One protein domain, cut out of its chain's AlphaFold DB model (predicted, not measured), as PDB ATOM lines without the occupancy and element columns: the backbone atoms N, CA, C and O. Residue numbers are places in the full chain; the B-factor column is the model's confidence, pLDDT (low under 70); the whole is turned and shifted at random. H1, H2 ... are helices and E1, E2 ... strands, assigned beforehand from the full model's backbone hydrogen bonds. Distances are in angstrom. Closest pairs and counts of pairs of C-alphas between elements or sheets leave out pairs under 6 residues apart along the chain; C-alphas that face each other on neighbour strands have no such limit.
ATOM      1  N   LEU A  11      21.213  37.419 -46.053       70.19
ATOM      2  CA  LEU A  11      20.202  36.473 -45.592       70.19
ATOM      3  C   LEU A  11      20.035  36.632 -44.080       70.19
ATOM      4  O   LEU A  11      20.980  36.435 -43.319       70.19
ATOM      5  N   TYR A  12      18.826  36.977 -43.658       68.56
ATOM      6  CA  TYR A  12      18.427  37.089 -42.266       68.56
ATOM      7  C   TYR A  12      17.303  36.101 -41.974       68.56
ATOM      8  O   TYR A  12      16.316  36.027 -42.706       68.56
ATOM      9  N   THR A  13      17.451  35.337 -40.898       65.56
ATOM     10  CA  THR A  13      16.453  34.358 -40.458       65.56
ATOM     11  C   THR A  13      15.803  34.888 -39.182       65.56
ATOM     12  O   THR A  13      16.496  35.035 -38.174       65.56
ATOM     13  N   THR A  14      14.503  35.190 -39.198       63.34
ATOM     14  CA  THR A  14      13.765  35.530 -37.962       63.34
ATOM     15  C   THR A  14      13.328  34.284 -37.195       63.34
ATOM     16  O   THR A  14      13.237  34.310 -35.972       63.34
ATOM     17  N   ASP A  15      13.095  33.187 -37.916       62.28
ATOM     18  CA  ASP A  15      12.756  31.862 -37.402       62.28
ATOM     19  C   ASP A  15      13.247  30.784 -38.393       62.28
ATOM     20  O   ASP A  15      13.795  31.098 -39.452       62.28
ATOM     21  N   THR A  16      13.072  29.502 -38.064       57.66
ATOM     22  CA  THR A  16      13.490  28.372 -38.919       57.66
ATOM     23  C   THR A  16      12.698  28.252 -40.227       57.66
ATOM     24  O   THR A  16      13.051  27.434 -41.074       57.66
ATOM     25  N   SER A  17      11.635  29.039 -40.401       58.75
ATOM     26  CA  SER A  17      10.687  28.947 -41.517       58.75
ATOM     27  C   SER A  17      10.662  30.171 -42.435       58.75
ATOM     28  O   SER A  17      10.089  30.097 -43.521       58.75
ATOM     29  N   SER A  18      11.284  31.281 -42.037       62.50
ATOM     30  CA  SER A  18      11.250  32.543 -42.770       62.50
ATOM     31  C   SER A  18      12.653  33.117 -42.944       62.50
ATOM     32  O   SER A  18      13.344  33.510 -42.001       62.50
ATOM     33  N   VAL A  19      13.066  33.178 -44.209       65.56
ATOM     34  CA  VAL A  19      14.288  33.851 -44.634       65.56
ATOM     35  C   VAL A  19      13.918  35.140 -45.337       65.56
ATOM     36  O   VAL A  19      13.155  35.151 -46.303       65.56
ATOM     37  N   ARG A  20      14.479  36.234 -44.838       70.81
ATOM     38  CA  ARG A  20      14.359  37.570 -45.408       70.81
ATOM     39  C   ARG A  20      15.714  37.973 -45.960       70.81
ATOM     40  O   ARG A  20      16.748  37.632 -45.395       70.81
ATOM     41  N   LEU A  21      15.713  38.705 -47.063       73.44
ATOM     42  CA  LEU A  21      16.903  39.424 -47.490       73.44
ATOM     43  C   LEU A  21      16.873  40.811 -46.829       73.44
ATOM     44  O   LEU A  21      15.811  41.425 -46.753       73.44
ATOM     45  N   LEU A  22      18.005  41.286 -46.326       73.25
ATOM     46  CA  LEU A  22      18.183  42.639 -45.801       73.25
ATOM     47  C   LEU A  22      19.169  43.391 -46.682       73.25
ATOM     48  O   LEU A  22      20.155  42.806 -47.121       73.25
ATOM     49  N   THR A  23      18.925  44.668 -46.921       73.12
ATOM     50  CA  THR A  23      19.914  45.580 -47.510       73.12
ATOM     51  C   THR A  23      20.923  46.063 -46.460       73.12
ATOM     52  O   THR A  23      20.746  45.832 -45.262       73.12
ATOM     53  N   ASP A  24      21.981  46.750 -46.901       73.69
ATOM     54  CA  ASP A  24      23.032  47.333 -46.043       73.69
ATOM     55  C   ASP A  24      22.496  48.259 -44.931       73.69
ATOM     56  O   ASP A  24      23.081  48.355 -43.855       73.69
ATOM     57  N   ASP A  25      21.373  48.935 -45.176       76.25
ATOM     58  CA  ASP A  25      20.676  49.813 -44.225       76.25
ATOM     59  C   ASP A  25      19.689  49.060 -43.311       76.25
ATOM     60  O   ASP A  25      18.968  49.674 -42.522       76.25
ATOM     61  N   GLY A  26      19.653  47.725 -43.397       70.31
ATOM     62  CA  GLY A  26      18.768  46.867 -42.612       70.31
ATOM     63  C   GLY A  26      17.313  46.881 -43.079       70.31
ATOM     64  O   GLY A  26      16.454  46.325 -42.388       70.31
ATOM     65  N   ALA A  27      17.009  47.492 -44.230       76.06
ATOM     66  CA  ALA A  27      15.655  47.472 -44.758       76.06
ATOM     67  C   ALA A  27      15.285  46.055 -45.250       76.06
ATOM     68  O   ALA A  27      16.090  45.372 -45.894       76.06
ATOM     69  N   PRO A  28      14.068  45.572 -44.947       69.75
ATOM     70  CA  PRO A  28      13.616  44.276 -45.423       69.75
ATOM     71  C   PRO A  28      13.386  44.291 -46.939       69.75
ATOM     72  O   PRO A  28      12.757  45.192 -47.491       69.75
ATOM     73  N   SER A  29      13.860  43.242 -47.603       67.56
ATOM     74  CA  SER A  29      13.578  42.918 -49.003       67.56
ATOM     75  C   SER A  29      12.095  42.665 -49.264       67.56
ATOM     76  O   SER A  29      11.383  42.225 -48.354       67.56
ATOM     77  N   PRO A  30      11.654  42.797 -50.533       66.19
ATOM     78  CA  PRO A  30      10.446  42.140 -51.015       66.19
ATOM     79  C   PRO A  30      10.363  40.691 -50.532       66.19
ATOM     80  O   PRO A  30      11.364  39.963 -50.541       66.19
ATOM     81  N   GLU A  31       9.165  40.288 -50.121       65.00
ATOM     82  CA  GLU A  31       8.879  38.919 -49.717       65.00
ATOM     83  C   GLU A  31       9.095  37.985 -50.912       65.00
ATOM     84  O   GLU A  31       8.478  38.134 -51.969       65.00
ATOM     85  N   LEU A  32      10.018  37.038 -50.760       64.12
ATOM     86  CA  LEU A  32      10.198  35.974 -51.735       64.12
ATOM     87  C   LEU A  32       9.037  34.994 -51.544       64.12
ATOM     88  O   LEU A  32       8.893  34.401 -50.478       64.12
ATOM     89  N   THR A  33       8.179  34.836 -52.547       65.62
ATOM     90  CA  THR A  33       7.059  33.895 -52.459       65.62
ATOM     91  C   THR A  33       7.532  32.456 -52.687       65.62
ATOM     92  O   THR A  33       8.404  32.203 -53.512       65.62
ATOM     93  N   THR A  34       6.949  31.518 -51.932       69.50
ATOM     94  CA  THR A  34       7.001  30.051 -52.111       69.50
ATOM     95  C   THR A  34       8.395  29.405 -52.225       69.50
ATOM     96  O   THR A  34       9.032  29.120 -51.212       69.50
ATOM     97  N   GLU A  35       8.845  29.066 -53.431       72.88
ATOM     98  CA  GLU A  35       9.929  28.098 -53.655       72.88
ATOM     99  C   GLU A  35      11.349  28.685 -53.515       72.88
ATOM    100  O   GLU A  35      12.164  28.071 -52.818       72.88
ATOM    101  N   PRO A  36      11.667  29.883 -54.049       72.38
ATOM    102  CA  PRO A  36      12.957  30.536 -53.816       72.38
ATOM    103  C   PRO A  36      13.250  30.825 -52.339       72.38
ATOM    104  O   PRO A  36      14.389  30.674 -51.904       72.38
ATOM    105  N   ALA A  37      12.234  31.207 -51.558       72.75
ATOM    106  CA  ALA A  37      12.389  31.453 -50.124       72.75
ATOM    107  C   ALA A  37      12.776  30.175 -49.372       72.75
ATOM    108  O   ALA A  37      13.711  30.178 -48.574       72.75
ATOM    109  N   ARG A  38      12.095  29.065 -49.687       74.94
ATOM    110  CA  ARG A  38      12.391  27.748 -49.117       74.94
ATOM    111  C   ARG A  38      13.804  27.284 -49.469       74.94
ATOM    112  O   ARG A  38      14.537  26.866 -48.581       74.94
ATOM    113  N   LEU A  39      14.209  27.418 -50.732       78.00
ATOM    114  CA  LEU A  39      15.550  27.027 -51.172       78.00
ATOM    115  C   LEU A  39      16.644  27.839 -50.457       78.00
ATOM    116  O   LEU A  39      17.649  27.287 -50.019       78.00
ATOM    117  N   LEU A  40      16.444  29.151 -50.300       76.38
ATOM    118  CA  LEU A  40      17.383  30.004 -49.567       76.38
ATOM    119  C   LEU A  40      17.445  29.648 -48.076       76.38
ATOM    120  O   LEU A  40      18.532  29.685 -47.503       76.38
ATOM    121  N   ALA A  41      16.321  29.260 -47.467       76.00
ATOM    122  CA  ALA A  41      16.286  28.736 -46.102       76.00
ATOM    123  C   ALA A  41      17.070  27.429 -45.955       76.00
ATOM    124  O   ALA A  41      17.890  27.309 -45.045       76.00
ATOM    125  N   GLU A  42      16.882  26.486 -46.879       80.88
ATOM    126  CA  GLU A  42      17.617  25.217 -46.901       80.88
ATOM    127  C   GLU A  42      19.131  25.448 -47.058       80.88
ATOM    128  O   GLU A  42      19.929  24.864 -46.321       80.88
ATOM    129  N   VAL A  43      19.537  26.361 -47.950       78.75
ATOM    130  CA  VAL A  43      20.950  26.735 -48.126       78.75
ATOM    131  C   VAL A  43      21.502  27.406 -46.869       78.75
ATOM    132  O   VAL A  43      22.556  26.999 -46.390       78.75
ATOM    133  N   ALA A  44      20.804  28.390 -46.295       75.94
ATOM    134  CA  ALA A  44      21.257  29.073 -45.081       75.94
ATOM    135  C   ALA A  44      21.422  28.101 -43.900       75.94
ATOM    136  O   ALA A  44      22.435  28.150 -43.200       75.94
ATOM    137  N   ALA A  45      20.476  27.173 -43.717       77.50
ATOM    138  CA  ALA A  45      20.553  26.139 -42.689       77.50
ATOM    139  C   ALA A  45      21.735  25.180 -42.915       77.50
ATOM    140  O   ALA A  45      22.470  24.876 -41.973       77.50
ATOM    141  N   ALA A  46      21.964  24.746 -44.159       79.88
ATOM    142  CA  ALA A  46      23.099  23.893 -44.506       79.88
ATOM    143  C   ALA A  46      24.445  24.602 -44.274       79.88
ATOM    144  O   ALA A  46      25.365  24.005 -43.714       79.88
ATOM    145  N   LEU A  47      24.543  25.886 -44.640       76.62
ATOM    146  CA  LEU A  47      25.717  26.721 -44.375       76.62
ATOM    147  C   LEU A  47      25.963  26.880 -42.872       76.62
ATOM    148  O   LEU A  47      27.095  26.719 -42.427       76.62
ATOM    149  N   HIS A  48      24.917  27.142 -42.084       76.31
ATOM    150  CA  HIS A  48      25.025  27.271 -40.631       76.31
ATOM    151  C   HIS A  48      25.493  25.965 -39.969       76.31
ATOM    152  O   HIS A  48      26.428  25.972 -39.168       76.31
ATOM    153  N   ALA A  49      24.902  24.828 -40.352       80.50
ATOM    154  CA  ALA A  49      25.303  23.513 -39.854       80.50
ATOM    155  C   ALA A  49      26.751  23.159 -40.237       80.50
ATOM    156  O   ALA A  49      27.475  22.543 -39.449       80.50
ATOM    157  N   ALA A  50      27.187  23.566 -41.433       77.06
ATOM    158  CA  ALA A  50      28.557  23.379 -41.887       77.06
ATOM    159  C   ALA A  50      29.535  24.321 -41.165       77.06
ATOM    160  O   ALA A  50      30.613  23.883 -40.781       77.06
ATOM    161  N   ALA A  51      29.160  25.575 -40.896       75.31
ATOM    162  CA  ALA A  51      30.025  26.563 -40.248       75.31
ATOM    163  C   ALA A  51      30.480  26.153 -38.840       75.31
ATOM    164  O   ALA A  51      31.593  26.477 -38.445       75.31
ATOM    165  N   GLY A  52      29.680  25.371 -38.107       76.06
ATOM    166  CA  GLY A  52      30.105  24.797 -36.822       76.06
ATOM    167  C   GLY A  52      31.173  23.696 -36.933       76.06
ATOM    168  O   GLY A  52      31.689  23.237 -35.918       76.06
ATOM    169  N   ARG A  53      31.480  23.233 -38.151       81.00
ATOM    170  CA  ARG A  53      32.381  22.103 -38.440       81.00
ATOM    171  C   ARG A  53      33.503  22.450 -39.421       81.00
ATOM    172  O   ARG A  53      34.404  21.635 -39.599       81.00
ATOM    173  N   LEU A  54      33.418  23.600 -40.081       80.94
ATOM    174  CA  LEU A  54      34.347  24.060 -41.107       80.94
ATOM    175  C   LEU A  54      35.284  25.129 -40.541       80.94
ATOM    176  O   LEU A  54      34.880  25.938 -39.708       80.94
ATOM    177  N   GLY A  55      36.529  25.133 -41.010       79.75
ATOM    178  CA  GLY A  55      37.469  26.211 -40.746       79.75
ATOM    179  C   GLY A  55      37.219  27.417 -41.654       79.75
ATOM    180  O   GLY A  55      36.421  27.392 -42.595       79.75
ATOM    181  N   GLU A  56      37.938  28.501 -41.374       80.88
ATOM    182  CA  GLU A  56      37.865  29.755 -42.132       80.88
ATOM    183  C   GLU A  56      38.169  29.555 -43.628       80.88
ATOM    184  O   GLU A  56      37.533  30.158 -44.493       80.88
ATOM    185  N   HIS A  57      39.103  28.654 -43.944       81.81
ATOM    186  CA  HIS A  57      39.500  28.365 -45.318       81.81
ATOM    187  C   HIS A  57      38.367  27.702 -46.112       81.81
ATOM    188  O   HIS A  57      38.078  28.099 -47.241       81.81
ATOM    189  N   GLU A  58      37.685  26.718 -45.528       80.44
ATOM    190  CA  GLU A  58      36.563  26.029 -46.163       80.44
ATOM    191  C   GLU A  58      35.350  26.951 -46.336       80.44
ATOM    192  O   GLU A  58      34.674  26.898 -47.369       80.44
ATOM    193  N   LEU A  59      35.109  27.846 -45.374       78.62
ATOM    194  CA  LEU A  59      34.080  28.882 -45.484       78.62
ATOM    195  C   LEU A  59      34.364  29.856 -46.638       78.62
ATOM    196  O   LEU A  59      33.443  30.219 -47.376       78.62
ATOM    197  N   LEU A  60      35.629  30.230 -46.850       79.31
ATOM    198  CA  LEU A  60      36.034  31.079 -47.974       79.31
ATOM    199  C   LEU A  60      35.792  30.396 -49.331       79.31
ATOM    200  O   LEU A  60      35.274  31.026 -50.258       79.31
ATOM    201  N   HIS A  61      36.115  29.106 -49.460       81.19
ATOM    202  CA  HIS A  61      35.831  28.339 -50.687       81.19
ATOM    203  C   HIS A  61      34.336  28.257 -50.985       81.19
ATOM    204  O   HIS A  61      33.920  28.407 -52.134       81.19
ATOM    205  N   LEU A  62      33.525  28.067 -49.949       77.88
ATOM    206  CA  LEU A  62      32.072  28.002 -50.057       77.88
ATOM    207  C   LEU A  62      31.469  29.343 -50.495       77.88
ATOM    208  O   LEU A  62      30.621  29.374 -51.390       77.88
ATOM    209  N   HIS A  63      31.960  30.455 -49.941       77.62
ATOM    210  CA  HIS A  63      31.607  31.800 -50.396       77.62
ATOM    211  C   HIS A  63      31.944  31.998 -51.880       77.62
ATOM    212  O   HIS A  63      31.079  32.384 -52.668       77.62
ATOM    213  N   ASN A  64      33.174  31.663 -52.284       76.50
ATOM    214  CA  ASN A  64      33.618  31.792 -53.672       76.50
ATOM    215  C   ASN A  64      32.773  30.940 -54.627       76.50
ATOM    216  O   ASN A  64      32.397  31.411 -55.700       76.50
ATOM    217  N   PHE A  65      32.419  29.712 -54.237       80.25
ATOM    218  CA  PHE A  65      31.539  28.856 -55.029       80.25
ATOM    219  C   PHE A  65      30.172  29.513 -55.267       80.25
ATOM    220  O   PHE A  65      29.734  29.599 -56.415       80.25
ATOM    221  N   LEU A  66      29.528  30.032 -54.216       76.50
ATOM    222  CA  LEU A  66      28.233  30.716 -54.323       76.50
ATOM    223  C   LEU A  66      28.314  31.973 -55.203       76.50
ATOM    224  O   LEU A  66      27.460  32.177 -56.068       76.50
ATOM    225  N   VAL A  67      29.367  32.783 -55.039       74.31
ATOM    226  CA  VAL A  67      29.619  33.961 -55.885       74.31
ATOM    227  C   VAL A  67      29.790  33.557 -57.349       74.31
ATOM    228  O   VAL A  67      29.236  34.212 -58.226       74.31
ATOM    229  N   MET A  68      30.494  32.462 -57.639       75.50
ATOM    230  CA  MET A  68      30.700  31.987 -59.012       75.50
ATOM    231  C   MET A  68      29.415  31.459 -59.668       75.50
ATOM    232  O   MET A  68      29.236  31.640 -60.873       75.50
ATOM    233  N   GLN A  69      28.492  30.859 -58.905       68.88
ATOM    234  CA  GLN A  69      27.192  30.429 -59.445       68.88
ATOM    235  C   GLN A  69      26.315  31.612 -59.881       68.88
ATOM    236  O   GLN A  69      25.556  31.489 -60.841       68.88
ATOM    237  N   ARG A  70      26.457  32.783 -59.240       64.81
ATOM    238  CA  ARG A  70      25.723  34.015 -59.595       64.81
ATOM    239  C   ARG A  70      25.934  34.446 -61.052       64.81
ATOM    240  O   ARG A  70      25.040  35.054 -61.635       64.81
ATOM    241  N   TRP A  71      27.094  34.139 -61.630       57.03
ATOM    242  CA  TRP A  71      27.500  34.594 -62.965       57.03
ATOM    243  C   TRP A  71      27.286  33.556 -64.073       57.03
ATOM    244  O   TRP A  71      27.613  33.829 -65.221       57.03
TER     245      TRP A  71
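This is residues 11 to 71 of the 73 residues of an uncharacterized protein of Alcaligenaceae bacterium SAGV5 (UniProt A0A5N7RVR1). A small hairpin of two strands, E1 and E2, packs on residues 36 to 45 of the long helix H1, and beyond H1's other end H2 folds back with little contact, its residues 64 to 69 standing free. The printed part has 61 residues, in the order E1, E2, H1, H2, with an antiparallel sheet, class mixed. It is only just loose, close to compact, with a radius of gyration of the C-alphas of 12.7 A and spans of 32 by 26 by 24 A.

E1 is residues 11 to 15, from C-alpha 11 at (20.202, 36.473, -45.592), and E2 residues 18 to 22. H1, residues 35 to 51, is 24.2 A long; H2, residues 56 to 69, is 20.3 A long and ends at C-alpha 69 at (27.192, 30.429, -59.445).

E1 and E2 form an antiparallel hairpin at 144 degrees, with N 12 and O 20 2.8 A apart, within hydrogen-bond range. The closest C-alphas of E2 and H1, those of Val 19 and Ala 41, are 5.7 A apart. H1 and H2 are close but not clearly touching, Ala 51 and Leu 59 having the closest C-alphas at 7.0 A, with a shallow tilt of 21 degrees, opposite ways. H2 is apart from E1 and E2. In H1 and H2 every O i to N i+4 pair is within hydrogen-bond range.

The farthest C-alphas, those of Thr 33 and His 57, are 33.7 A apart. The printed part has no cut; E2 to H1 is a long link. The pLDDT is under 70 at residues 12 to 19, 28 to 34 and 69 to 71.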